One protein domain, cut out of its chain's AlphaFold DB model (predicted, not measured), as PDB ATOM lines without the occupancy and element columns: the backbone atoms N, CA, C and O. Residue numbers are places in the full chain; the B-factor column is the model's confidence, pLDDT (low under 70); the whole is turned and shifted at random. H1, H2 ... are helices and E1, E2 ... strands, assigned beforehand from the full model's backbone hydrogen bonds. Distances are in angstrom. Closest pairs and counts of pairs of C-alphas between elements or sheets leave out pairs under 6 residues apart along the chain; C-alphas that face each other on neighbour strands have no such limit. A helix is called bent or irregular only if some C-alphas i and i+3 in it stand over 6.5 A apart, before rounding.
ATOM      1  N   PHE A   4     264.233 227.741 115.519       71.62
ATOM      2  CA  PHE A   4     263.784 227.335 116.847       71.62
ATOM      3  C   PHE A   4     263.013 228.434 117.595       71.62
ATOM      4  O   PHE A   4     262.046 228.160 118.301       71.62
ATOM      5  N   GLU A   5     263.401 229.697 117.435       76.69
ATOM      6  CA  GLU A   5     262.746 230.832 118.089       76.69
ATOM      7  C   GLU A   5     261.365 231.071 117.478       76.69
ATOM      8  O   GLU A   5     260.406 231.269 118.221       76.69
ATOM      9  N   CYS A   6     261.241 230.943 116.149       76.75
ATOM     10  CA  CYS A   6     259.964 231.054 115.443       76.75
ATOM     11  C   CYS A   6     258.940 230.039 115.969       76.75
ATOM     12  O   CYS A   6     257.833 230.413 116.347       76.75
ATOM     13  N   VAL A   7     259.309 228.753 116.040       75.44
ATOM     14  CA  VAL A   7     258.367 227.707 116.472       75.44
ATOM     15  C   VAL A   7     258.076 227.787 117.970       75.44
ATOM     16  O   VAL A   7     256.931 227.598 118.381       75.44
ATOM     17  N   ARG A   8     259.068 228.152 118.798       79.62
ATOM     18  CA  ARG A   8     258.824 228.426 120.221       79.62
ATOM     19  C   ARG A   8     257.781 229.528 120.391       79.62
ATOM     20  O   ARG A   8     256.843 229.349 121.162       79.62
ATOM     21  N   ASN A   9     257.924 230.634 119.665       83.00
ATOM     22  CA  ASN A   9     256.991 231.754 119.737       83.00
ATOM     23  C   ASN A   9     255.593 231.365 119.241       83.00
ATOM     24  O   ASN A   9     254.612 231.711 119.895       83.00
ATOM     25  N   LEU A  10     255.500 230.603 118.146       84.25
ATOM     26  CA  LEU A  10     254.241 230.049 117.640       84.25
ATOM     27  C   LEU A  10     253.517 229.248 118.736       84.25
ATOM     28  O   LEU A  10     252.354 229.519 119.035       84.25
ATOM     29  N   PHE A  11     254.197 228.301 119.389       82.31
ATOM     30  CA  PHE A  11     253.582 227.476 120.437       82.31
ATOM     31  C   PHE A  11     253.263 228.256 121.710       82.31
ATOM     32  O   PHE A  11     252.206 228.038 122.302       82.31
ATOM     33  N   SER A  12     254.119 229.198 122.117       85.75
ATOM     34  CA  SER A  12     253.810 230.098 123.231       85.75
ATOM     35  C   SER A  12     252.541 230.907 122.960       85.75
ATOM     36  O   SER A  12     251.711 231.025 123.856       85.75
ATOM     37  N   GLN A  13     252.348 231.394 121.731       87.31
ATOM     38  CA  GLN A  13     251.134 232.116 121.349       87.31
ATOM     39  C   GLN A  13     249.886 231.241 121.335       87.31
ATOM     40  O   GLN A  13     248.815 231.735 121.669       87.31
ATOM     41  N   LEU A  14     249.993 229.961 120.970       87.06
ATOM     42  CA  LEU A  14     248.855 229.043 121.072       87.06
ATOM     43  C   LEU A  14     248.485 228.775 122.533       87.06
ATOM     44  O   LEU A  14     247.305 228.786 122.871       87.06
ATOM     45  N   LEU A  15     249.472 228.550 123.401       89.81
ATOM     46  CA  LEU A  15     249.230 228.206 124.804       89.81
ATOM     47  C   LEU A  15     248.785 229.404 125.654       89.81
ATOM     48  O   LEU A  15     248.109 229.208 126.657       89.81
ATOM     49  N   SER A  16     249.130 230.638 125.277       90.38
ATOM     50  CA  SER A  16     248.793 231.845 126.047       90.38
ATOM     51  C   SER A  16     247.384 232.390 125.789       90.38
ATOM     52  O   SER A  16     247.084 233.515 126.190       90.38
ATOM     53  N   ARG A  17     246.544 231.664 125.047       89.31
ATOM     54  CA  ARG A  17     245.194 232.094 124.670       89.31
ATOM     55  C   ARG A  17     244.150 231.309 125.445       89.31
ATOM     56  O   ARG A  17     244.323 230.124 125.715       89.31
ATOM     57  N   GLU A  18     243.044 231.979 125.725       90.88
ATOM     58  CA  GLU A  18     241.801 231.319 126.098       90.88
ATOM     59  C   GLU A  18     241.001 231.020 124.833       90.88
ATOM     60  O   GLU A  18     240.899 231.857 123.931       90.88
ATOM     61  N   TYR A  19     240.437 229.819 124.774       93.38
ATOM     62  CA  TYR A  19     239.664 229.348 123.637       93.38
ATOM     63  C   TYR A  19     238.215 229.131 124.037       93.38
ATOM     64  O   TYR A  19     237.906 228.716 125.154       93.38
ATOM     65  N   LYS A  20     237.314 229.380 123.093       94.12
ATOM     66  CA  LYS A  20     235.906 229.021 123.247       94.12
ATOM     67  C   LYS A  20     235.708 227.546 122.887       94.12
ATOM     68  O   LYS A  20     236.491 227.017 122.088       94.12
ATOM     69  N   PRO A  21     234.649 226.896 123.409       94.56
ATOM     70  CA  PRO A  21     234.229 225.596 122.911       94.56
ATOM     71  C   PRO A  21     234.069 225.615 121.389       94.56
ATOM     72  O   PRO A  21     233.500 226.548 120.821       94.56
ATOM     73  N   ILE A  22     234.594 224.581 120.749       91.56
ATOM     74  CA  ILE A  22     234.551 224.347 119.310       91.56
ATOM     75  C   ILE A  22     233.389 223.401 119.051       91.56
ATOM     76  O   ILE A  22     233.264 222.395 119.744       91.56
ATOM     77  N   ILE A  23     232.560 223.710 118.062       89.69
ATOM     78  CA  ILE A  23     231.437 222.869 117.654       89.69
ATOM     79  C   ILE A  23     231.607 222.573 116.166       89.69
ATOM     80  O   ILE A  23     231.821 223.497 115.385       89.69
ATOM     81  N   VAL A  24     231.560 221.295 115.798       85.81
ATOM     82  CA  VAL A  24     231.674 220.823 114.419       85.81
ATOM     83  C   VAL A  24     230.576 219.809 114.150       85.81
ATOM     84  O   VAL A  24     230.465 218.808 114.859       85.81
ATOM     85  N   ASP A  25     229.796 220.049 113.108       84.75
ATOM     86  CA  ASP A  25     228.827 219.081 112.610       84.75
ATOM     87  C   ASP A  25     229.567 218.032 111.774       84.75
ATOM     88  O   ASP A  25     230.254 218.367 110.809       84.75
ATOM     89  N   LEU A  26     229.497 216.763 112.190       76.31
ATOM     90  CA  LEU A  26     230.197 215.666 111.518       76.31
ATOM     91  C   LEU A  26     229.329 215.026 110.431       76.31
ATOM     92  O   LEU A  26     229.806 214.745 109.341       76.31
ATOM     93  N   SER A  27     228.058 214.766 110.727       71.00
ATOM     94  CA  SER A  27     227.074 214.211 109.788       71.00
ATOM     95  C   SER A  27     225.671 214.347 110.384       71.00
ATOM     96  O   SER A  27     225.559 214.726 111.547       71.00
ATOM     97  N   ASP A  28     224.627 213.974 109.628       63.09
ATOM     98  CA  ASP A  28     223.172 214.193 109.832       63.09
ATOM     99  C   ASP A  28     222.551 214.027 111.234       63.09
ATOM    100  O   ASP A  28     221.363 214.303 111.400       63.09
ATOM    101  N   LYS A  29     223.301 213.600 112.253       74.81
ATOM    102  CA  LYS A  29     222.901 213.655 113.668       74.81
ATOM    103  C   LYS A  29     224.059 213.927 114.626       74.81
ATOM    104  O   LYS A  29     223.780 214.300 115.757       74.81
ATOM    105  N   TRP A  30     225.312 213.732 114.214       81.50
ATOM    106  CA  TRP A  30     226.477 213.766 115.092       81.50
ATOM    107  C   TRP A  30     227.130 215.141 115.118       81.50
ATOM    108  O   TRP A  30     227.608 215.644 114.102       81.50
ATOM    109  N   GLN A  31     227.230 215.690 116.321       88.19
ATOM    110  CA  GLN A  31     227.956 216.916 116.594       88.19
ATOM    111  C   GLN A  31     229.167 216.592 117.474       88.19
ATOM    112  O   GLN A  31     229.048 215.919 118.503       88.19
ATOM    113  N   LEU A  32     230.337 217.065 117.053       88.44
ATOM    114  CA  LEU A  32     231.539 217.128 117.869       88.44
ATOM    115  C   LEU A  32     231.550 218.464 118.598       88.44
ATOM    116  O   LEU A  32     231.474 219.525 117.984       88.44
ATOM    117  N   LYS A  33     231.720 218.418 119.913       92.25
ATOM    118  CA  LYS A  33     232.012 219.584 120.733       92.25
ATOM    119  C   LYS A  33     233.342 219.376 121.437       92.25
ATOM    120  O   LYS A  33     233.461 218.490 122.274       92.25
ATOM    121  N   ALA A  34     234.338 220.197 121.128       91.25
ATOM    122  CA  ALA A  34     235.607 220.204 121.840       91.25
ATOM    123  C   ALA A  34     235.662 221.384 122.811       91.25
ATOM    124  O   ALA A  34     235.376 222.521 122.444       91.25
ATOM    125  N   ILE A  35     236.020 221.116 124.058       94.62
ATOM    126  CA  ILE A  35     236.072 222.077 125.155       94.62
ATOM    127  C   ILE A  35     237.538 222.187 125.582       94.62
ATOM    128  O   ILE A  35     238.035 221.312 126.297       94.62
ATOM    129  N   PRO A  36     238.258 223.220 125.118       94.44
ATOM    130  CA  PRO A  36     239.620 223.471 125.563       94.44
ATOM    131  C   PRO A  36     239.610 223.876 127.039       94.44
ATOM    132  O   PRO A  36     238.820 224.725 127.450       94.44
ATOM    133  N   GLY A  37     240.476 223.258 127.835       93.88
ATOM    134  CA  GLY A  37     240.706 223.649 129.218       93.88
ATOM    135  C   GLY A  37     241.851 224.648 129.351       93.88
ATOM    136  O   GLY A  37     242.431 225.117 128.371       93.88
ATOM    137  N   THR A  38     242.201 224.964 130.595       93.62
ATOM    138  CA  THR A  38     243.270 225.918 130.898       93.62
ATOM    139  C   THR A  38     244.636 225.369 130.493       93.62
ATOM    140  O   THR A  38     245.072 224.318 130.971       93.62
ATOM    141  N   SER A  39     245.336 226.108 129.636       93.50
ATOM    142  CA  SER A  39     246.710 225.802 129.250       93.50
ATOM    143  C   SER A  39     247.673 225.912 130.433       93.50
ATOM    144  O   SER A  39     247.580 226.809 131.266       93.50
ATOM    145  N   THR A  40     248.665 225.031 130.463       91.19
ATOM    146  CA  THR A  40     249.835 225.130 131.336       91.19
ATOM    147  C   THR A  40     251.038 225.486 130.478       91.19
ATOM    148  O   THR A  40     251.439 224.685 129.637       91.19
ATOM    149  N   ILE A  41     251.622 226.665 130.689       88.25
ATOM    150  CA  ILE A  41     252.882 227.061 130.052       88.25
ATOM    151  C   ILE A  41     254.025 226.641 130.965       88.25
ATOM    152  O   ILE A  41     254.030 226.963 132.152       88.25
ATOM    153  N   ASN A  42     255.009 225.944 130.410       83.38
ATOM    154  CA  ASN A  42     256.223 225.586 131.118       83.38
ATOM    155  C   ASN A  42     257.416 226.299 130.467       83.38
ATOM    156  O   ASN A  42     257.605 226.271 129.253       83.38
ATOM    157  N   GLN A  43     258.200 227.000 131.286       70.69
ATOM    158  CA  GLN A  43     259.387 227.723 130.826       70.69
ATOM    159  C   GLN A  43     260.631 226.818 130.737       70.69
ATOM    160  O   GLN A  43     261.666 227.245 130.223       70.69
ATOM    161  N   ALA A  44     260.548 225.571 131.212       69.12
ATOM    162  CA  ALA A  44     261.639 224.607 131.172       69.12
ATOM    163  C   ALA A  44     261.762 223.955 129.787       69.12
ATOM    164  O   ALA A  44     260.854 223.288 129.301       69.12
ATOM    165  N   LYS A  45     262.937 224.055 129.161       64.94
ATOM    166  CA  LYS A  45     263.262 223.197 128.012       64.94
ATOM    167  C   LYS A  45     263.391 221.746 128.490       64.94
ATOM    168  O   LYS A  45     263.959 221.542 129.562       64.94
ATOM    169  N   PRO A  46     262.943 220.735 127.726       69.75
ATOM    170  CA  PRO A  46     262.371 220.758 126.371       69.75
ATOM    171  C   PRO A  46     260.836 220.892 126.299       69.75
ATOM    172  O   PRO A  46     260.261 220.719 125.233       69.75
ATOM    173  N   TYR A  47     260.122 221.134 127.394       77.94
ATOM    174  CA  TYR A  47     258.661 221.053 127.412       77.94
ATOM    175  C   TYR A  47     258.032 222.432 127.565       77.94
ATOM    176  O   TYR A  47     258.144 223.054 128.612       77.94
ATOM    177  N   LEU A  48     257.349 222.909 126.524       80.44
ATOM    178  CA  LEU A  48     256.812 224.273 126.495       80.44
ATOM    179  C   LEU A  48     255.439 224.381 127.158       80.44
ATOM    180  O   LEU A  48     255.039 225.468 127.575       80.44
ATOM    181  N   GLY A  49     254.712 223.268 127.256       88.75
ATOM    182  CA  GLY A  49     253.428 223.231 127.934       88.75
ATOM    183  C   GLY A  49     252.399 222.307 127.301       88.75
ATOM    184  O   GLY A  49     252.681 221.570 126.351       88.75
ATOM    185  N   THR A  50     251.193 222.381 127.851       90.62
ATOM    186  CA  THR A  50     250.033 221.587 127.445       90.62
ATOM    187  C   THR A  50     248.739 222.361 127.514       90.62
ATOM    188  O   THR A  50     248.624 223.306 128.284       90.62
ATOM    189  N   MET A  51     247.731 221.870 126.802       92.19
ATOM    190  CA  MET A  51     246.343 222.277 126.961       92.19
ATOM    191  C   MET A  51     245.443 221.032 126.905       92.19
ATOM    192  O   MET A  51     245.459 220.328 125.891       92.19
ATOM    193  N   PRO A  52     244.688 220.709 127.970       93.31
ATOM    194  CA  PRO A  52     243.698 219.640 127.915       93.31
ATOM    195  C   PRO A  52     242.536 220.050 127.003       93.31
ATOM    196  O   PRO A  52     242.187 221.227 126.921       93.31
ATOM    197  N   ILE A  53     241.950 219.090 126.298       92.00
ATOM    198  CA  ILE A  53     240.812 219.300 125.402       92.00
ATOM    199  C   ILE A  53     239.841 218.144 125.624       92.00
ATOM    200  O   ILE A  53     240.141 217.005 125.275       92.00
ATOM    201  N   GLN A  54     238.665 218.430 126.167       92.81
ATOM    202  CA  GLN A  54     237.610 217.433 126.304       92.81
ATOM    203  C   GLN A  54     236.773 217.413 125.025       92.81
ATOM    204  O   GLN A  54     236.196 218.431 124.651       92.81
ATOM    205  N   VAL A  55     236.689 216.271 124.349       90.12
ATOM    206  CA  VAL A  55     235.859 216.093 123.154       90.12
ATOM    207  C   VAL A  55     234.592 215.337 123.520       90.12
ATOM    208  O   VAL A  55     234.627 214.321 124.207       90.12
ATOM    209  N   GLU A  56     233.463 215.839 123.050       91.06
ATOM    210  CA  GLU A  56     232.138 215.306 123.311       91.06
ATOM    211  C   GLU A  56     231.439 215.039 121.984       91.06
ATOM    212  O   GLU A  56     231.371 215.922 121.132       91.06
ATOM    213  N   PHE A  57     230.893 213.838 121.824       88.56
ATOM    214  CA  PHE A  57     230.075 213.475 120.673       88.56
ATOM    215  C   PHE A  57     228.649 213.233 121.135       88.56
ATOM    216  O   PHE A  57     228.423 212.511 122.113       88.56
ATOM    217  N   TYR A  58     227.692 213.819 120.427       85.69
ATOM    218  CA  TYR A  58     226.277 213.567 120.650       85.69
ATOM    219  C   TYR A  58     225.536 213.445 119.327       85.69
ATOM    220  O   TYR A  58     225.759 214.218 118.398       85.69
ATOM    221  N   SER A  59     224.638 212.469 119.297       82.31
ATOM    222  CA  SER A  59     223.620 212.259 118.278       82.31
ATOM    223  C   SER A  59     222.263 212.438 118.949       82.31
ATOM    224  O   SER A  59     222.115 211.989 120.080       82.31
ATOM    225  N   GLY A  60     221.323 213.174 118.339       64.12
ATOM    226  CA  GLY A  60     220.082 213.696 118.949       64.12
ATOM    227  C   GLY A  60     219.169 212.680 119.665       64.12
ATOM    228  O   GLY A  60     218.079 212.381 119.183       64.12
ATOM    229  N   GLY A  61     219.597 212.188 120.833       62.00
ATOM    230  CA  GLY A  61     218.941 211.171 121.663       62.00
ATOM    231  C   GLY A  61     219.890 210.139 122.301       62.00
ATOM    232  O   GLY A  61     219.479 209.430 123.218       62.00
ATOM    233  N   GLU A  62     221.146 210.044 121.861       66.88
ATOM    234  CA  GLU A  62     222.104 209.021 122.294       66.88
ATOM    235  C   GLU A  62     222.993 209.447 123.469       66.88
ATOM    236  O   GLU A  62     223.142 210.625 123.810       66.88
ATOM    237  N   ARG A  63     223.611 208.446 124.109       68.31
ATOM    238  CA  ARG A  63     224.551 208.662 125.206       68.31
ATOM    239  C   ARG A  63     225.771 209.421 124.690       68.31
ATOM    240  O   ARG A  63     226.492 208.950 123.819       68.31
ATOM    241  N   LYS A  64     226.035 210.557 125.325       83.44
ATOM    242  CA  LYS A  64     227.236 211.362 125.116       83.44
ATOM    243  C   LYS A  64     228.505 210.518 125.266       83.44
ATOM    244  O   LYS A  64     228.734 209.930 126.328       83.44
ATOM    245  N   ILE A  65     229.330 210.497 124.222       86.44
ATOM    246  CA  ILE A  65     230.675 209.914 124.267       86.44
ATOM    247  C   ILE A  65     231.641 211.037 124.627       86.44
ATOM    248  O   ILE A  65     231.707 212.040 123.919       86.44
ATOM    249  N   THR A  66     232.385 210.866 125.718       88.88
ATOM    250  CA  THR A  66     233.431 211.806 126.134       88.88
ATOM    251  C   THR A  66     234.800 211.192 125.890       88.88
ATOM    252  O   THR A  66     235.048 210.038 126.253       88.88
ATOM    253  N   TRP A  67     235.695 211.977 125.305       88.06
ATOM    254  CA  TRP A  67     237.059 211.581 125.013       88.06
ATOM    255  C   TRP A  67     238.038 212.696 125.374       88.06
ATOM    256  O   TRP A  67     237.949 213.811 124.870       88.06
ATOM    257  N   GLU A  68     238.978 212.378 126.259       89.44
ATOM    258  CA  GLU A  68     239.977 213.329 126.733       89.44
ATOM    259  C   GLU A  68     241.185 213.356 125.801       89.44
ATOM    260  O   GLU A  68     241.868 212.343 125.594       89.44
ATOM    261  N   LEU A  69     241.458 214.543 125.275       87.81
ATOM    262  CA  LEU A  69     242.639 214.874 124.506       87.81
ATOM    263  C   LEU A  69     243.537 215.823 125.297       87.81
ATOM    264  O   LEU A  69     243.130 216.525 126.221       87.81
ATOM    265  N   THR A  70     244.805 215.868 124.927       87.94
ATOM    266  CA  THR A  70     245.745 216.860 125.432       87.94
ATOM    267  C   THR A  70     246.648 217.290 124.298       87.94
ATOM    268  O   THR A  70     247.301 216.460 123.667       87.94
ATOM    269  N   LEU A  71     246.684 218.593 124.047       86.50
ATOM    270  CA  LEU A  71     247.665 219.237 123.194       86.50
ATOM    271  C   LEU A  71     248.963 219.399 123.977       86.50
ATOM    272  O   LEU A  71     248.941 219.961 125.064       86.50
ATOM    273  N   HIS A  72     250.081 218.946 123.422       82.06
ATOM    274  CA  HIS A  72     251.421 219.068 123.977       82.06
ATOM    275  C   HIS A  72     252.346 219.814 123.018       82.06
ATOM    276  O   HIS A  72     252.351 219.531 121.820       82.06
ATOM    277  N   CYS A  73     253.191 220.684 123.570       81.44
ATOM    278  CA  CYS A  73     254.219 221.420 122.836       81.44
ATOM    279  C   CYS A  73     255.616 221.091 123.391       81.44
ATOM    280  O   CYS A  73     255.905 221.359 124.559       81.44
ATOM    281  N   TYR A  74     256.500 220.554 122.549       75.06
ATOM    282  CA  TYR A  74     257.867 220.146 122.898       75.06
ATOM    283  C   TYR A  74     258.926 220.832 122.017       75.06
ATOM    284  O   TYR A  74     258.665 221.187 120.871       75.06
ATOM    285  N   GLN A  75     260.135 220.961 122.557       68.25
ATOM    286  CA  GLN A  75     261.382 221.438 121.961       68.25
ATOM    287  C   GLN A  75     262.425 220.309 122.089       68.25
ATOM    288  O   GLN A  75     263.045 220.225 123.138       68.25
ATOM    289  N   SER A  76     262.649 219.488 121.054       59.66
ATOM    290  CA  SER A  76     263.655 218.399 120.908       59.66
ATOM    291  C   SER A  76     263.134 216.951 120.783       59.66
ATOM    292  O   SER A  76     261.966 216.646 121.031       59.66
ATOM    293  N   ALA A  77     264.073 216.066 120.406       52.09
ATOM    294  CA  ALA A  77     263.995 214.639 120.067       52.09
ATOM    295  C   ALA A  77     263.459 213.680 121.152       52.09
ATOM    296  O   ALA A  77     263.658 212.467 121.070       52.09
ATOM    297  N   LEU A  78     262.738 214.178 122.162       54.88
ATOM    298  CA  LEU A  78     262.045 213.326 123.139       54.88
ATOM    299  C   LEU A  78     261.071 212.334 122.481       54.88
ATOM    300  O   LEU A  78     260.706 211.329 123.087       54.88
ATOM    301  N   VAL A  79     260.684 212.591 121.232       52.88
ATOM    302  CA  VAL A  79     259.972 211.648 120.377       52.88
ATOM    303  C   VAL A  79     260.948 211.126 119.319       52.88
ATOM    304  O   VAL A  79     261.309 211.842 118.382       52.88
ATOM    305  N   ARG A  80     261.372 209.861 119.467       49.88
ATOM    306  CA  ARG A  80     262.227 209.161 118.490       49.88
ATOM    307  C   ARG A  80     261.621 209.297 117.086       49.88
ATOM    308  O   ARG A  80     260.411 209.134 116.951       49.88
ATOM    309  N   SER A  81     262.450 209.524 116.059       49.41
ATOM    310  CA  SER A  81     262.098 209.752 114.633       49.41
ATOM    311  C   SER A  81     261.679 211.171 114.210       49.41
ATOM    312  O   SER A  81     261.301 211.357 113.055       49.41
ATOM    313  N   LEU A  82     261.780 212.167 115.100       48.47
ATOM    314  CA  LEU A  82     261.479 213.580 114.809       48.47
ATOM    315  C   LEU A  82     262.731 214.478 114.803       48.47
ATOM    316  O   LEU A  82     262.652 215.647 115.158       48.47
ATOM    317  N   GLU A  83     263.897 213.944 114.448       44.12
ATOM    318  CA  GLU A  83     265.143 214.716 114.398       44.12
ATOM    319  C   GLU A  83     265.303 215.379 113.021       44.12
ATOM    320  O   GLU A  83     265.349 214.696 111.999       44.12
ATOM    321  N   ASP A  84     265.370 216.711 113.000       45.62
ATOM    322  CA  ASP A  84     266.246 217.412 112.063       45.62
ATOM    323  C   ASP A  84     267.584 217.682 112.772       45.62
ATOM    324  O   ASP A  84     267.668 217.635 114.005       45.62
ATOM    325  N   ASP A  85     268.630 217.979 112.002       42.47
ATOM    326  CA  ASP A  85     269.986 218.209 112.522       42.47
ATOM    327  C   ASP A  85     270.083 219.437 113.467       42.47
ATOM    328  O   ASP A  85     271.125 219.673 114.078       42.47
ATOM    329  N   GLU A  86     269.003 220.220 113.616       49.19
ATOM    330  CA  GLU A  86     268.930 221.452 114.417       49.19
ATOM    331  C   GLU A  86     268.015 221.340 115.661       49.19
ATOM    332  O   GLU A  86     267.877 222.314 116.410       49.19
ATOM    333  N   GLY A  87     267.438 220.162 115.938       51.09
ATOM    334  CA  GLY A  87     266.591 219.900 117.104       51.09
ATOM    335  C   GLY A  87     265.194 220.515 116.987       51.09
ATOM    336  O   GLY A  87     264.910 221.571 117.554       51.09
ATOM    337  N   GLY A  88     264.293 219.837 116.277       53.50
ATOM    338  CA  GLY A  88     262.955 220.360 116.003       53.50
ATOM    339  C   GLY A  88     261.943 220.355 117.164       53.50
ATOM    340  O   GLY A  88     262.205 219.945 118.297       53.50
ATOM    341  N   TYR A  89     260.753 220.882 116.866       59.22
ATOM    342  CA  TYR A  89     259.667 221.183 117.802       59.22
ATOM    343  C   TYR A  89     258.392 220.423 117.470       59.22
ATOM    344  O   TYR A  89     257.867 220.565 116.369       59.22
ATOM    345  N   VAL A  90     257.814 219.722 118.442       64.31
ATOM    346  CA  VAL A  90     256.638 218.878 118.215       64.31
ATOM    347  C   VAL A  90     255.396 219.479 118.860       64.31
ATOM    348  O   VAL A  90     255.394 219.790 120.047       64.31
ATOM    349  N   PHE A  91     254.327 219.581 118.079       70.75
ATOM    350  CA  PHE A  91     252.966 219.859 118.531       70.75
ATOM    351  C   PHE A  91     252.125 218.603 118.339       70.75
ATOM    352  O   PHE A  91     251.997 218.130 117.216       70.75
ATOM    353  N   LEU A  92     251.611 218.042 119.432       72.81
ATOM    354  CA  LEU A  92     250.935 216.742 119.476       72.81
ATOM    355  C   LEU A  92     249.572 216.903 120.131       72.81
ATOM    356  O   LEU A  92     249.500 217.549 121.164       72.81
ATOM    357  N   ILE A  93     248.524 216.258 119.623       76.19
ATOM    358  CA  ILE A  93     247.265 216.105 120.363       76.19
ATOM    359  C   ILE A  93     247.049 214.619 120.617       76.19
ATOM    360  O   ILE A  93     246.761 213.869 119.690       76.19
ATOM    361  N   ARG A  94     247.205 214.191 121.870       75.19
ATOM    362  CA  ARG A  94     247.144 212.776 122.267       75.19
ATOM    363  C   ARG A  94     245.958 212.498 123.180       75.19
ATOM    364  O   ARG A  94     245.526 213.389 123.903       75.19
ATOM    365  N   SER A  95     245.501 211.250 123.210       75.44
ATOM    366  CA  SER A  95     244.619 210.750 124.275       75.44
ATOM    367  C   SER A  95     245.392 209.813 125.206       75.44
ATOM    368  O   SER A  95     246.537 209.459 124.929       75.44
ATOM    369  N   SER A  96     244.766 209.349 126.291       69.06
ATOM    370  CA  SER A  96     245.363 208.332 127.177       69.06
ATOM    371  C   SER A  96     245.594 206.976 126.499       69.06
ATOM    372  O   SER A  96     246.442 206.209 126.943       69.06
ATOM    373  N   LYS A  97     244.842 206.676 125.432       61.41
ATOM    374  CA  LYS A  97     244.883 205.393 124.710       61.41
ATOM    375  C   LYS A  97     245.609 205.466 123.374       61.41
ATOM    376  O   LYS A  97     245.826 204.431 122.755       61.41
ATOM    377  N   SER A  98     245.943 206.667 122.917       56.06
ATOM    378  CA  SER A  98     246.489 206.858 121.587       56.06
ATOM    379  C   SER A  98     247.570 207.925 121.553       56.06
ATOM    380  O   SER A  98     247.337 209.094 121.876       56.06
ATOM    381  N   GLU A  99     248.731 207.517 121.044       51.31
ATOM    382  CA  GLU A  99     249.688 208.405 120.401       51.31
ATOM    383  C   GLU A  99     249.128 208.832 119.035       51.31
ATOM    384  O   GLU A  99     249.665 208.472 117.980       51.31
ATOM    385  N   LEU A 100     248.034 209.606 119.019       50.94
ATOM    386  CA  LEU A 100     247.646 210.349 117.824       50.94
ATOM    387  C   LEU A 100     248.695 211.426 117.617       50.94
ATOM    388  O   LEU A 100     248.638 212.567 118.057       50.94
ATOM    389  N   LEU A 101     249.729 210.971 116.944       48.22
ATOM    390  CA  LEU A 101     250.806 211.724 116.381       48.22
ATOM    391  C   LEU A 101     250.192 212.678 115.351       48.22
ATOM    392  O   LEU A 101     250.194 212.427 114.146       48.22
ATOM    393  N   PHE A 102     249.708 213.821 115.831       48.75
ATOM    394  CA  PHE A 102     249.926 215.075 115.130       48.75
ATOM    395  C   PHE A 102     251.430 215.219 115.109       48.75
ATOM    396  O   PHE A 102     252.030 215.784 116.003       48.75
ATOM    397  N   ARG A 103     252.098 214.589 114.146       48.62
ATOM    398  CA  ARG A 103     253.492 214.905 113.872       48.62
ATOM    399  C   ARG A 103     253.464 216.305 113.295       48.62
ATOM    400  O   ARG A 103     253.511 216.474 112.088       48.62
ATOM    401  N   ALA A 104     253.343 217.324 114.135       41.62
ATOM    402  CA  ALA A 104     253.538 218.684 113.659       41.62
ATOM    403  C   ALA A 104     254.997 218.906 113.221       41.62
ATOM    404  O   ALA A 104     255.280 219.851 112.497       41.62
ATOM    405  N   MET A 105     255.899 217.973 113.563       43.97
ATOM    406  CA  MET A 105     257.124 217.714 112.808       43.97
ATOM    407  C   MET A 105     256.952 216.593 111.778       43.97
ATOM    408  O   MET A 105     257.558 215.532 111.891       43.97
ATOM    409  N   GLN A 106     256.139 216.797 110.753       47.56
ATOM    410  CA  GLN A 106     256.422 216.163 109.462       47.56
ATOM    411  C   GLN A 106     256.791 217.186 108.383       47.56
ATOM    412  O   GLN A 106     257.496 216.806 107.457       47.56
ATOM    413  N   ALA A 107     256.483 218.480 108.565       56.41
ATOM    414  CA  ALA A 107     257.273 219.587 108.013       56.41
ATOM    415  C   ALA A 107     256.790 220.925 108.598       56.41
ATOM    416  O   ALA A 107     255.812 221.492 108.117       56.41
ATOM    417  N   ALA A 108     257.484 221.479 109.596       67.88
ATOM    418  CA  ALA A 108     257.493 222.935 109.701       67.88
ATOM    419  C   ALA A 108     258.187 223.433 108.425       67.88
ATOM    420  O   ALA A 108     259.399 223.285 108.265       67.88
ATOM    421  N   LYS A 109     257.411 223.915 107.456       75.69
ATOM    422  CA  LYS A 109     257.955 224.415 106.198       75.69
ATOM    423  C   LYS A 109     258.355 225.865 106.400       75.69
ATOM    424  O   LYS A 109     257.501 226.733 106.568       75.69
ATOM    425  N   TYR A 110     259.656 226.105 106.365       76.06
ATOM    426  CA  TYR A 110     260.241 227.433 106.473       76.06
ATOM    427  C   TYR A 110     260.390 228.032 105.079       76.06
ATOM    428  O   TYR A 110     261.174 227.538 104.271       76.06
ATOM    429  N   THR A 111     259.632 229.085 104.799       83.19
ATOM    430  CA  THR A 111     259.721 229.821 103.536       83.19
ATOM    431  C   THR A 111     260.252 231.222 103.836       83.19
ATOM    432  O   THR A 111     259.585 231.956 104.568       83.19
ATOM    433  N   PRO A 112     261.442 231.600 103.337       82.69
ATOM    434  CA  PRO A 112     261.937 232.967 103.474       82.69
ATOM    435  C   PRO A 112     260.974 233.970 102.827       82.69
ATOM    436  O   PRO A 112     260.421 233.698 101.762       82.69
ATOM    437  N   ASN A 113     260.793 235.126 103.457       81.62
ATOM    438  CA  ASN A 113     260.197 236.323 102.859       81.62
ATOM    439  C   ASN A 113     261.142 237.514 103.103       81.62
ATOM    440  O   ASN A 113     262.118 237.351 103.835       81.62
ATOM    441  N   ASP A 114     260.887 238.664 102.469       73.12
ATOM    442  CA  ASP A 114     261.858 239.759 102.259       73.12
ATOM    443  C   ASP A 114     262.679 240.185 103.499       73.12
ATOM    444  O   ASP A 114     263.804 240.655 103.340       73.12
ATOM    445  N   GLU A 115     262.189 239.954 104.727       75.62
ATOM    446  CA  GLU A 115     262.916 240.236 105.981       75.62
ATOM    447  C   GLU A 115     262.763 239.154 107.080       75.62
ATOM    448  O   GLU A 115     263.124 239.366 108.242       75.62
ATOM    449  N   GLY A 116     262.235 237.969 106.760       81.88
ATOM    450  CA  GLY A 116     261.949 236.949 107.770       81.88
ATOM    451  C   GLY A 116     261.554 235.586 107.217       81.88
ATOM    452  O   GLY A 116     262.173 235.062 106.291       81.88
ATOM    453  N   MET A 117     260.589 234.943 107.872       84.94
ATOM    454  CA  MET A 117     260.274 233.538 107.657       84.94
ATOM    455  C   MET A 117     258.790 233.259 107.900       84.94
ATOM    456  O   MET A 117     258.273 233.436 109.004       84.94
ATOM    457  N   LEU A 118     258.117 232.749 106.875       86.19
ATOM    458  CA  LEU A 118     256.831 232.085 107.023       86.19
ATOM    459  C   LEU A 118     257.078 230.655 107.503       86.19
ATOM    460  O   LEU A 118     257.835 229.906 106.881       86.19
ATOM    461  N   VAL A 119     256.429 230.277 108.600       84.06
ATOM    462  CA  VAL A 119     256.428 228.908 109.113       84.06
ATOM    463  C   VAL A 119     255.045 228.316 108.906       84.06
ATOM    464  O   VAL A 119     254.089 228.759 109.537       84.06
ATOM    465  N   THR A 120     254.947 227.299 108.055       84.25
ATOM    466  CA  THR A 120     253.713 226.527 107.869       84.25
ATOM    467  C   THR A 120     253.835 225.187 108.577       84.25
ATOM    468  O   THR A 120     254.747 224.417 108.281       84.25
ATOM    469  N   ILE A 121     252.912 224.883 109.485       80.88
ATOM    470  CA  ILE A 121     252.791 223.567 110.113       80.88
ATOM    471  C   ILE A 121     251.858 222.711 109.264       80.88
ATOM    472  O   ILE A 121     250.667 223.010 109.142       80.88
ATOM    473  N   THR A 122     252.404 221.640 108.689       79.69
ATOM    474  CA  THR A 122     251.642 220.669 107.902       79.69
ATOM    475  C   THR A 122     251.497 219.332 108.616       79.69
ATOM    476  O   THR A 122     252.385 218.925 109.365       79.69
ATOM    477  N   ALA A 123     250.426 218.606 108.312       77.31
ATOM    478  CA  ALA A 123     250.235 217.225 108.723       77.31
ATOM    479  C   ALA A 123     249.938 216.326 107.514       77.31
ATOM    480  O   ALA A 123     249.143 216.689 106.648       77.31
ATOM    481  N   ASP A 124     250.561 215.149 107.476       76.44
ATOM    482  CA  ASP A 124     250.294 214.133 106.454       76.44
ATOM    483  C   ASP A 124     248.957 213.421 106.720       76.44
ATOM    484  O   ASP A 124     248.479 213.372 107.861       76.44
ATOM    485  N   LEU A 125     248.373 212.804 105.688       75.94
ATOM    486  CA  LEU A 125     247.163 211.985 105.847       75.94
ATOM    487  C   LEU A 125     247.411 210.744 106.701       75.94
ATOM    488  O   LEU A 125     246.582 210.440 107.549       75.94
ATOM    489  N   ASN A 126     248.559 210.076 106.547       68.69
ATOM    490  CA  ASN A 126     248.908 208.863 107.288       68.69
ATOM    491  C   ASN A 126     249.857 209.138 108.468       68.69
ATOM    492  O   ASN A 126     250.662 210.061 108.453       68.69
ATOM    493  N   SER A 127     249.757 208.331 109.531       53.47
ATOM    494  CA  SER A 127     250.702 208.403 110.663       53.47
ATOM    495  C   SER A 127     251.943 207.524 110.478       53.47
ATOM    496  O   SER A 127     252.894 207.625 111.254       53.47
ATOM    497  N   LYS A 128     251.920 206.625 109.487       56.44
ATOM    498  CA  LYS A 128     253.014 205.730 109.095       56.44
ATOM    499  C   LYS A 128     253.039 205.683 107.565       56.44
ATOM    500  O   LYS A 128     251.999 205.447 106.954       56.44
ATOM    501  N   LYS A 129     254.206 205.916 106.957       54.00
ATOM    502  CA  LYS A 129     254.384 205.788 105.503       54.00
ATOM    503  C   LYS A 129     253.939 204.382 105.070       54.00
ATOM    504  O   LYS A 129     254.459 203.413 105.613       54.00
ATOM    505  N   GLY A 130     253.021 204.287 104.106       58.59
ATOM    506  CA  GLY A 130     252.673 203.027 103.432       58.59
ATOM    507  C   GLY A 130     251.314 202.403 103.765       58.59
ATOM    508  O   GLY A 130     251.007 201.356 103.209       58.59
ATOM    509  N   ASP A 131     250.490 203.021 104.617       74.06
ATOM    510  CA  ASP A 131     249.104 202.569 104.823       74.06
ATOM    511  C   ASP A 131     248.175 203.189 103.764       74.06
ATOM    512  O   ASP A 131     247.661 204.304 103.926       74.06
ATOM    513  N   THR A 132     248.052 202.509 102.623       77.56
ATOM    514  CA  THR A 132     247.296 203.000 101.463       77.56
ATOM    515  C   THR A 132     245.798 203.084 101.750       77.56
ATOM    516  O   THR A 132     245.193 204.098 101.423       77.56
ATOM    517  N   GLU A 133     245.213 202.081 102.412       81.38
ATOM    518  CA  GLU A 133     243.780 202.052 102.739       81.38
ATOM    519  C   GLU A 133     243.403 203.205 103.678       81.38
ATOM    520  O   GLU A 133     242.482 203.973 103.394       81.38
ATOM    521  N   PHE A 134     244.186 203.419 104.739       82.00
ATOM    522  CA  PHE A 134     243.988 204.563 105.627       82.00
ATOM    523  C   PHE A 134     244.122 205.903 104.891       82.00
ATOM    524  O   PHE A 134     243.383 206.851 105.161       82.00
ATOM    525  N   THR A 135     245.070 205.996 103.955       80.56
ATOM    526  CA  THR A 135     245.298 207.218 103.171       80.56
ATOM    527  C   THR A 135     244.110 207.535 102.254       80.56
ATOM    528  O   THR A 135     243.779 208.712 102.108       80.56
ATOM    529  N   GLU A 136     243.469 206.528 101.658       84.38
ATOM    530  CA  GLU A 136     242.253 206.707 100.851       84.38
ATOM    531  C   GLU A 136     241.064 207.147 101.714       84.38
ATOM    532  O   GLU A 136     240.479 208.193 101.435       84.38
ATOM    533  N   HIS A 137     240.786 206.458 102.828       86.06
ATOM    534  CA  HIS A 137     239.701 206.844 103.742       86.06
ATOM    535  C   HIS A 137     239.866 208.273 104.278       86.06
ATOM    536  O   HIS A 137     238.918 209.059 104.301       86.06
ATOM    537  N   MET A 138     241.090 208.654 104.660       86.12
ATOM    538  CA  MET A 138     241.374 210.027 105.076       86.12
ATOM    539  C   MET A 138     241.168 211.026 103.936       86.12
ATOM    540  O   MET A 138     240.693 212.129 104.186       86.12
ATOM    541  N   ARG A 139     241.509 210.680 102.690       85.75
ATOM    542  CA  ARG A 139     241.306 211.568 101.535       85.75
ATOM    543  C   ARG A 139     239.824 211.799 101.260       85.75
ATOM    544  O   ARG A 139     239.432 212.939 101.032       85.75
ATOM    545  N   GLU A 140     239.016 210.749 101.303       87.06
ATOM    546  CA  GLU A 140     237.562 210.850 101.157       87.06
ATOM    547  C   GLU A 140     236.957 211.735 102.248       87.06
ATOM    548  O   GLU A 140     236.215 212.669 101.942       87.06
ATOM    549  N   ALA A 141     237.356 211.518 103.506       85.31
ATOM    550  CA  ALA A 141     236.928 212.346 104.629       85.31
ATOM    551  C   ALA A 141     237.315 213.816 104.440       85.31
ATOM    552  O   ALA A 141     236.503 214.708 104.662       85.31
ATOM    553  N   LEU A 142     238.545 214.089 104.000       83.31
ATOM    554  CA  LEU A 142     238.970 215.459 103.738       83.31
ATOM    555  C   LEU A 142     238.191 216.116 102.620       83.31
ATOM    556  O   LEU A 142     237.881 217.287 102.752       83.31
ATOM    557  N   ASN A 143     237.870 215.396 101.550       86.00
ATOM    558  CA  ASN A 143     237.040 215.953 100.488       86.00
ATOM    559  C   ASN A 143     235.635 216.281 101.007       86.00
ATOM    560  O   ASN A 143     235.085 217.320 100.656       86.00
ATOM    561  N   HIS A 144     235.081 215.431 101.877       87.06
ATOM    562  CA  HIS A 144     233.788 215.671 102.512       87.06
ATOM    563  C   HIS A 144     233.813 216.900 103.439       87.06
ATOM    564  O   HIS A 144     232.933 217.752 103.360       87.06
ATOM    565  N   PHE A 145     234.849 217.030 104.273       85.69
ATOM    566  CA  PHE A 145     234.998 218.126 105.237       85.69
ATOM    567  C   PHE A 145     235.819 219.316 104.717       85.69
ATOM    568  O   PHE A 145     236.135 220.211 105.503       85.69
ATOM    569  N   ALA A 146     236.178 219.359 103.429       85.88
ATOM    570  CA  ALA A 146     237.066 220.388 102.882       85.88
ATOM    571  C   ALA A 146     236.542 221.809 103.137       85.88
ATOM    572  O   ALA A 146     237.316 222.608 103.666       85.88
ATOM    573  N   PRO A 147     235.252 222.124 102.882       86.81
ATOM    574  CA  PRO A 147     234.735 223.468 103.134       86.81
ATOM    575  C   PRO A 147     234.875 223.874 104.605       86.81
ATOM    576  O   PRO A 147     235.393 224.943 104.912       86.81
ATOM    577  N   ALA A 148     234.510 222.977 105.528       84.88
ATOM    578  CA  ALA A 148     234.610 223.229 106.963       84.88
ATOM    579  C   ALA A 148     236.069 223.399 107.422       84.88
ATOM    580  O   ALA A 148     236.375 224.270 108.233       84.88
ATOM    581  N   LEU A 149     236.992 222.585 106.898       84.94
ATOM    582  CA  LEU A 149     238.417 222.700 107.206       84.94
ATOM    583  C   LEU A 149     239.006 224.022 106.704       84.94
ATOM    584  O   LEU A 149     239.783 224.638 107.433       84.94
ATOM    585  N   GLU A 150     238.627 224.465 105.505       86.88
ATOM    586  CA  GLU A 150     239.068 225.736 104.921       86.88
ATOM    587  C   GLU A 150     238.526 226.946 105.694       86.88
ATOM    588  O   GLU A 150     239.292 227.851 106.036       86.88
ATOM    589  N   GLU A 151     237.249 226.930 106.086       87.06
ATOM    590  CA  GLU A 151     236.650 227.951 106.963       87.06
ATOM    591  C   GLU A 151     237.320 228.011 108.349       87.06
ATOM    592  O   GLU A 151     237.395 229.071 108.981       87.06
ATOM    593  N   MET A 152     237.863 226.885 108.818       87.88
ATOM    594  CA  MET A 152     238.664 226.778 110.041       87.88
ATOM    595  C   MET A 152     240.167 227.028 109.807       87.88
ATOM    596  O   MET A 152     240.993 226.703 110.664       87.88
ATOM    597  N   GLY A 153     240.554 227.621 108.675       82.81
ATOM    598  CA  GLY A 153     241.932 228.036 108.392       82.81
ATOM    599  C   GLY A 153     242.893 226.899 108.027       82.81
ATOM    600  O   GLY A 153     244.102 227.121 107.945       82.81
ATOM    601  N   GLY A 154     242.384 225.685 107.816       85.75
ATOM    602  CA  GLY A 154     243.138 224.594 107.211       85.75
ATOM    603  C   GLY A 154     243.280 224.790 105.699       85.75
ATOM    604  O   GLY A 154     242.440 225.413 105.063       85.75
ATOM    605  N   ARG A 155     244.340 224.253 105.089       88.31
ATOM    606  CA  ARG A 155     244.473 224.203 103.620       88.31
ATOM    607  C   ARG A 155     244.942 222.831 103.178       88.31
ATOM    608  O   ARG A 155     245.976 222.358 103.653       88.31
ATOM    609  N   ILE A 156     244.230 222.218 102.239       83.25
ATOM    610  CA  ILE A 156     244.628 220.935 101.655       83.25
ATOM    611  C   ILE A 156     245.775 221.179 100.665       83.25
ATOM    612  O   ILE A 156     245.656 221.937  99.704       83.25
ATOM    613  N   LEU A 157     246.908 220.530 100.910       80.94
ATOM    614  CA  LEU A 157     248.102 220.564 100.075       80.94
ATOM    615  C   LEU A 157     248.248 219.243  99.306       80.94
ATOM    616  O   LEU A 157     247.924 218.159  99.796       80.94
ATOM    617  N   LYS A 158     248.783 219.316  98.084       74.50
ATOM    618  CA  LYS A 158     248.968 218.138  97.224       74.50
ATOM    619  C   LYS A 158     250.297 217.418  97.517       74.50
ATOM    620  O   LYS A 158     251.295 218.103  97.736       74.50
ATOM    621  N   PRO A 159     250.361 216.072  97.432       65.19
ATOM    622  CA  PRO A 159     249.241 215.144  97.233       65.19
ATOM    623  C   PRO A 159     248.566 214.660  98.534       65.19
ATOM    624  O   PRO A 159     247.436 214.186  98.464       65.19
ATOM    625  N   HIS A 160     249.205 214.762  99.706       74.56
ATOM    626  CA  HIS A 160     248.728 214.109 100.941       74.56
ATOM    627  C   HIS A 160     248.999 214.918 102.218       74.56
ATOM    628  O   HIS A 160     249.359 214.342 103.246       74.56
ATOM    629  N   GLN A 161     248.861 216.242 102.161       78.31
ATOM    630  CA  GLN A 161     249.192 217.123 103.279       78.31
ATOM    631  C   GLN A 161     248.070 218.109 103.581       78.31
ATOM    632  O   GLN A 161     247.301 218.480 102.704       78.31
ATOM    633  N   ILE A 162     247.999 218.569 104.823       81.06
ATOM    634  CA  ILE A 162     247.138 219.677 105.234       81.06
ATOM    635  C   ILE A 162     247.993 220.679 105.989       81.06
ATOM    636  O   ILE A 162     248.646 220.306 106.960       81.06
ATOM    637  N   ALA A 163     247.987 221.942 105.576       85.94
ATOM    638  CA  ALA A 163     248.498 223.034 106.393       85.94
ATOM    639  C   ALA A 163     247.454 223.413 107.448       85.94
ATOM    640  O   ALA A 163     246.309 223.685 107.098       85.94
ATOM    641  N   LEU A 164     247.852 223.443 108.719       84.56
ATOM    642  CA  LEU A 164     246.969 223.765 109.847       84.56
ATOM    643  C   LEU A 164     247.264 225.137 110.455       84.56
ATOM    644  O   LEU A 164     246.381 225.753 111.047       84.56
ATOM    645  N   ILE A 165     248.514 225.603 110.352       85.69
ATOM    646  CA  ILE A 165     248.980 226.837 110.994       85.69
ATOM    647  C   ILE A 165     249.999 227.517 110.099       85.69
ATOM    648  O   ILE A 165     251.005 226.901 109.762       85.69
ATOM    649  N   ASP A 166     249.776 228.791 109.796       88.19
ATOM    650  CA  ASP A 166     250.789 229.685 109.244       88.19
ATOM    651  C   ASP A 166     251.199 230.730 110.288       88.19
ATOM    652  O   ASP A 166     250.352 231.334 110.952       88.19
ATOM    653  N   TYR A 167     252.502 230.964 110.421       88.38
ATOM    654  CA  TYR A 167     253.085 231.928 111.349       88.38
ATOM    655  C   TYR A 167     254.098 232.823 110.637       88.38
ATOM    656  O   TYR A 167     255.015 232.336 109.974       88.38
ATOM    657  N   ASP A 168     253.939 234.132 110.809       90.00
ATOM    658  CA  ASP A 168     254.841 235.153 110.289       90.00
ATOM    659  C   ASP A 168     255.856 235.534 111.372       90.00
ATOM    660  O   ASP A 168     255.512 236.105 112.413       90.00
ATOM    661  N   SER A 169     257.126 235.217 111.117       87.19
ATOM    662  CA  SER A 169     258.208 235.474 112.059       87.19
ATOM    663  C   SER A 169     258.546 236.955 112.226       87.19
ATOM    664  O   SER A 169     259.114 237.318 113.252       87.19
ATOM    665  N   ILE A 170     258.254 237.802 111.235       87.81
ATOM    666  CA  ILE A 170     258.526 239.247 111.291       87.81
ATOM    667  C   ILE A 170     257.511 239.893 112.223       87.81
ATOM    668  O   ILE A 170     257.862 240.587 113.174       87.81
ATOM    669  N   ARG A 171     256.229 239.609 111.972       89.06
ATOM    670  CA  ARG A 171     255.117 240.114 112.791       89.06
ATOM    671  C   ARG A 171     255.042 239.432 114.150       89.06
ATOM    672  O   ARG A 171     254.314 239.900 115.020       89.06
ATOM    673  N   ASN A 172     255.772 238.327 114.311       87.94
ATOM    674  CA  ASN A 172     255.692 237.438 115.455       87.94
ATOM    675  C   ASN A 172     254.226 237.090 115.748       87.94
ATOM    676  O   ASN A 172     253.742 237.306 116.858       87.94
ATOM    677  N   ALA A 173     253.499 236.603 114.741       89.69
ATOM    678  CA  ALA A 173     252.061 236.376 114.832       89.69
ATOM    679  C   ALA A 173     251.612 235.173 113.998       89.69
ATOM    680  O   ALA A 173     252.130 234.921 112.909       89.69
ATOM    681  N   ILE A 174     250.604 234.453 114.495       89.56
ATOM    682  CA  ILE A 174     249.851 233.493 113.679       89.56
ATOM    683  C   ILE A 174     249.045 234.292 112.646       89.56
ATOM    684  O   ILE A 174     248.382 235.267 112.997       89.56
ATOM    685  N   ILE A 175     249.123 233.892 111.376       90.38
ATOM    686  CA  ILE A 175     248.480 234.603 110.258       90.38
ATOM    687  C   ILE A 175     246.953 234.454 110.306       90.38
ATOM    688  O   ILE A 175     246.229 235.390 109.975       90.38
ATOM    689  N   GLN A 176     246.468 233.293 110.751       89.88
ATOM    690  CA  GLN A 176     245.045 232.988 110.926       89.88
ATOM    691  C   GLN A 176     244.598 233.017 112.395       89.88
ATOM    692  O   GLN A 176     245.417 233.064 113.313       89.88
ATOM    693  N   SER A 177     243.284 232.982 112.642       91.31
ATOM    694  CA  SER A 177     242.753 232.976 114.010       91.31
ATOM    695  C   SER A 177     243.222 231.738 114.777       91.31
ATOM    696  O   SER A 177     243.030 230.608 114.326       91.31
ATOM    697  N   SER A 178     243.765 231.926 115.984       89.31
ATOM    698  CA  SER A 178     244.150 230.807 116.856       89.31
ATOM    699  C   SER A 178     242.963 229.880 117.158       89.31
ATOM    700  O   SER A 178     243.139 228.669 117.261       89.31
ATOM    701  N   GLN A 179     241.740 230.420 117.250       91.06
ATOM    702  CA  GLN A 179     240.533 229.608 117.446       91.06
ATOM    703  C   GLN A 179     240.276 228.685 116.248       91.06
ATOM    704  O   GLN A 179     239.948 227.512 116.429       91.06
ATOM    705  N   GLN A 180     240.441 229.199 115.028       91.00
ATOM    706  CA  GLN A 180     240.284 228.426 113.794       91.00
ATOM    707  C   GLN A 180     241.350 227.328 113.706       91.00
ATOM    708  O   GLN A 180     241.008 226.166 113.503       91.00
ATOM    709  N   VAL A 181     242.609 227.662 114.011       87.38
ATOM    710  CA  VAL A 181     243.715 226.695 114.128       87.38
ATOM    711  C   VAL A 181     243.359 225.525 115.045       87.38
ATOM    712  O   VAL A 181     243.535 224.363 114.673       87.38
ATOM    713  N   LEU A 182     242.861 225.811 116.251       87.31
ATOM    714  CA  LEU A 182     242.517 224.756 117.198       87.31
ATOM    715  C   LEU A 182     241.325 223.921 116.705       87.31
ATOM    716  O   LEU A 182     241.301 222.709 116.915       87.31
ATOM    717  N   SER A 183     240.378 224.553 116.006       89.19
ATOM    718  CA  SER A 183     239.195 223.896 115.438       89.19
ATOM    719  C   SER A 183     239.564 222.912 114.328       89.19
ATOM    720  O   SER A 183     239.252 221.725 114.443       89.19
ATOM    721  N   SER A 184     240.307 223.363 113.311       87.94
ATOM    722  CA  SER A 184     240.750 222.515 112.194       87.94
ATOM    723  C   SER A 184     241.650 221.378 112.667       87.94
ATOM    724  O   SER A 184     241.476 220.229 112.256       87.94
ATOM    725  N   THR A 185     242.567 221.671 113.592       86.06
ATOM    726  CA  THR A 185     243.432 220.649 114.182       86.06
ATOM    727  C   THR A 185     242.597 219.595 114.907       86.06
ATOM    728  O   THR A 185     242.759 218.411 114.632       86.06
ATOM    729  N   THR A 186     241.674 219.997 115.787       86.25
ATOM    730  CA  THR A 186     240.855 219.057 116.571       86.25
ATOM    731  C   THR A 186     239.961 218.193 115.683       86.25
ATOM    732  O   THR A 186     239.881 216.985 115.898       86.25
ATOM    733  N   LEU A 187     239.342 218.774 114.647       86.69
ATOM    734  CA  LEU A 187     238.577 218.013 113.659       86.69
ATOM    735  C   LEU A 187     239.460 216.964 112.974       86.69
ATOM    736  O   LEU A 187     239.111 215.784 112.941       86.69
ATOM    737  N   PHE A 188     240.638 217.364 112.495       85.88
ATOM    738  CA  PHE A 188     241.558 216.437 111.848       85.88
ATOM    739  C   PHE A 188     242.012 215.310 112.794       85.88
ATOM    740  O   PHE A 188     242.172 214.171 112.347       85.88
ATOM    741  N   VAL A 189     242.186 215.586 114.100       84.00
ATOM    742  CA  VAL A 189     242.554 214.557 115.100       84.00
ATOM    743  C   VAL A 189     241.460 213.526 115.201       84.00
ATOM    744  O   VAL A 189     241.726 212.327 115.164       84.00
ATOM    745  N   THR A 190     240.237 214.017 115.331       84.12
ATOM    746  CA  THR A 190     239.058 213.192 115.500       84.12
ATOM    747  C   THR A 190     238.856 212.284 114.300       84.12
ATOM    748  O   THR A 190     238.712 211.080 114.490       84.12
ATOM    749  N   LEU A 191     238.928 212.815 113.075       84.62
ATOM    750  CA  LEU A 191     238.810 212.000 111.863       84.62
ATOM    751  C   LEU A 191     239.860 210.883 111.860       84.62
ATOM    752  O   LEU A 191     239.515 209.710 111.734       84.62
ATOM    753  N   LYS A 192     241.130 211.215 112.123       83.31
ATOM    754  CA  LYS A 192     242.195 210.207 112.232       83.31
ATOM    755  C   LYS A 192     241.906 209.144 113.294       83.31
ATOM    756  O   LYS A 192     242.177 207.972 113.053       83.31
ATOM    757  N   ALA A 193     241.383 209.534 114.454       81.44
ATOM    758  CA  ALA A 193     241.052 208.615 115.541       81.44
ATOM    759  C   ALA A 193     239.955 207.618 115.153       81.44
ATOM    760  O   ALA A 193     240.059 206.431 115.470       81.44
ATOM    761  N   LEU A 194     238.925 208.104 114.453       81.88
ATOM    762  CA  LEU A 194     237.810 207.295 113.961       81.88
ATOM    763  C   LEU A 194     238.294 206.256 112.952       81.88
ATOM    764  O   LEU A 194     238.050 205.066 113.132       81.88
ATOM    765  N   TYR A 195     239.055 206.680 111.940       81.50
ATOM    766  CA  TYR A 195     239.528 205.776 110.885       81.50
ATOM    767  C   TYR A 195     240.576 204.767 111.358       81.50
ATOM    768  O   TYR A 195     240.707 203.697 110.774       81.50
ATOM    769  N   LYS A 196     241.296 205.059 112.446       79.81
ATOM    770  CA  LYS A 196     242.158 204.070 113.110       79.81
ATOM    771  C   LYS A 196     241.399 203.111 114.032       79.81
ATOM    772  O   LYS A 196     242.008 202.200 114.589       79.81
ATOM    773  N   GLY A 197     240.102 203.331 114.250       79.06
ATOM    774  CA  GLY A 197     239.287 202.568 115.197       79.06
ATOM    775  C   GLY A 197     239.635 202.816 116.671       79.06
ATOM    776  O   GLY A 197     239.215 202.044 117.536       79.06
TER     777      GLY A 197
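This is residues 4 to 197 of the 202 residues of an uncharacterized protein of Cohnella pontilimi (UniProt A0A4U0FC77). A five-stranded sheet, E1 to E5, curls like part of a barrel round helix H3, and a smaller four-stranded sheet of E6, E7, E9 and E8 covers another side of H3. H1 also lies between the two sheets, while H2 packs beside H3 and along E8 of the smaller sheet. The printed part has 194 residues, with three named helices and nine named strands in the order H1 E1 E2 E3 E4 E5 E6 E7 H2 E8 E9 H3. The sheets, in the orders E1 E2 E3 E4 E5 and E6 E7 E9 E8, are antiparallel, and the class is mixed, helices and strands. The whole is compact, with a radius of gyration of the C-alphas of 16.3 A and spans of 53 by 36 by 31 A.

The larger sheet holds E1, residues 22 to 27, E2, 30 to 36, E3, 47 to 59 and 37.3 A long, E4, 65 to 75 and 32.9 A, and E5, 89 to 95. The smaller holds E6, residues 107 to 113, E7, 116 to 124 and 25.7 A, E8, 155 to 157, and E9, 161 to 168, which bends by 58 degrees at residue 164. H1, residues 4 to 15, begins at C-alpha 4 (263.784, 227.335, 116.847). H2 is residues 132 to 151, 27.7 A. H3, residues 178 to 195, 26.1 A, ends at C-alpha 195 (239.528, 205.776, 110.885). H2 is irregular, with C-alphas 144 and 147 7.9 A apart and a kink of 66 degrees near residue 145.

E1 to E5 form a meander, each strand the antiparallel neighbour of the one before. N 24 and O 32 of E1 and E2, N 33 and O 56 of E2 and E3, N 53 and O 69 of E3 and E4, and N 70 and O 94 of E4 and E5 are each within hydrogen-bond range at 2.8 A. This sheet curls round H3; the closest C-alphas of E1 and H3 are Ile 22 and Ser 183, 6.1 A. H1 is on both sheets, at a height of 8.6 A over the larger and 10.2 A over the smaller. In the smaller sheet N 121 and O 165 of E7 and E9 are 2.8 A apart. H3 runs along E9, at 19 degrees on the local plane. E7, H2 and E8 form a split strand-helix-strand unit, two strands of one sheet joined through a helix, with E9 between them in the sheet; its crossover is right-handed. H2 and H3 touch at Leu 149 and Ser 184, their closest C-alphas, 5.5 A, at a shallow tilt of 28 degrees, opposite ways. Every O i to N i+4 pair is within hydrogen-bond range in H1 and H3, and 14 of 16 in H2.

The C-alphas farthest apart, Gly 61 and Asp 114, are 55.1 A apart. The printed part has no cut; the links E4 to E5 and E5 to E6 are long. Mean pLDDT of the printed part is 78.4, with 43 residues under 70, among them 75 to 90 and 96 to 108.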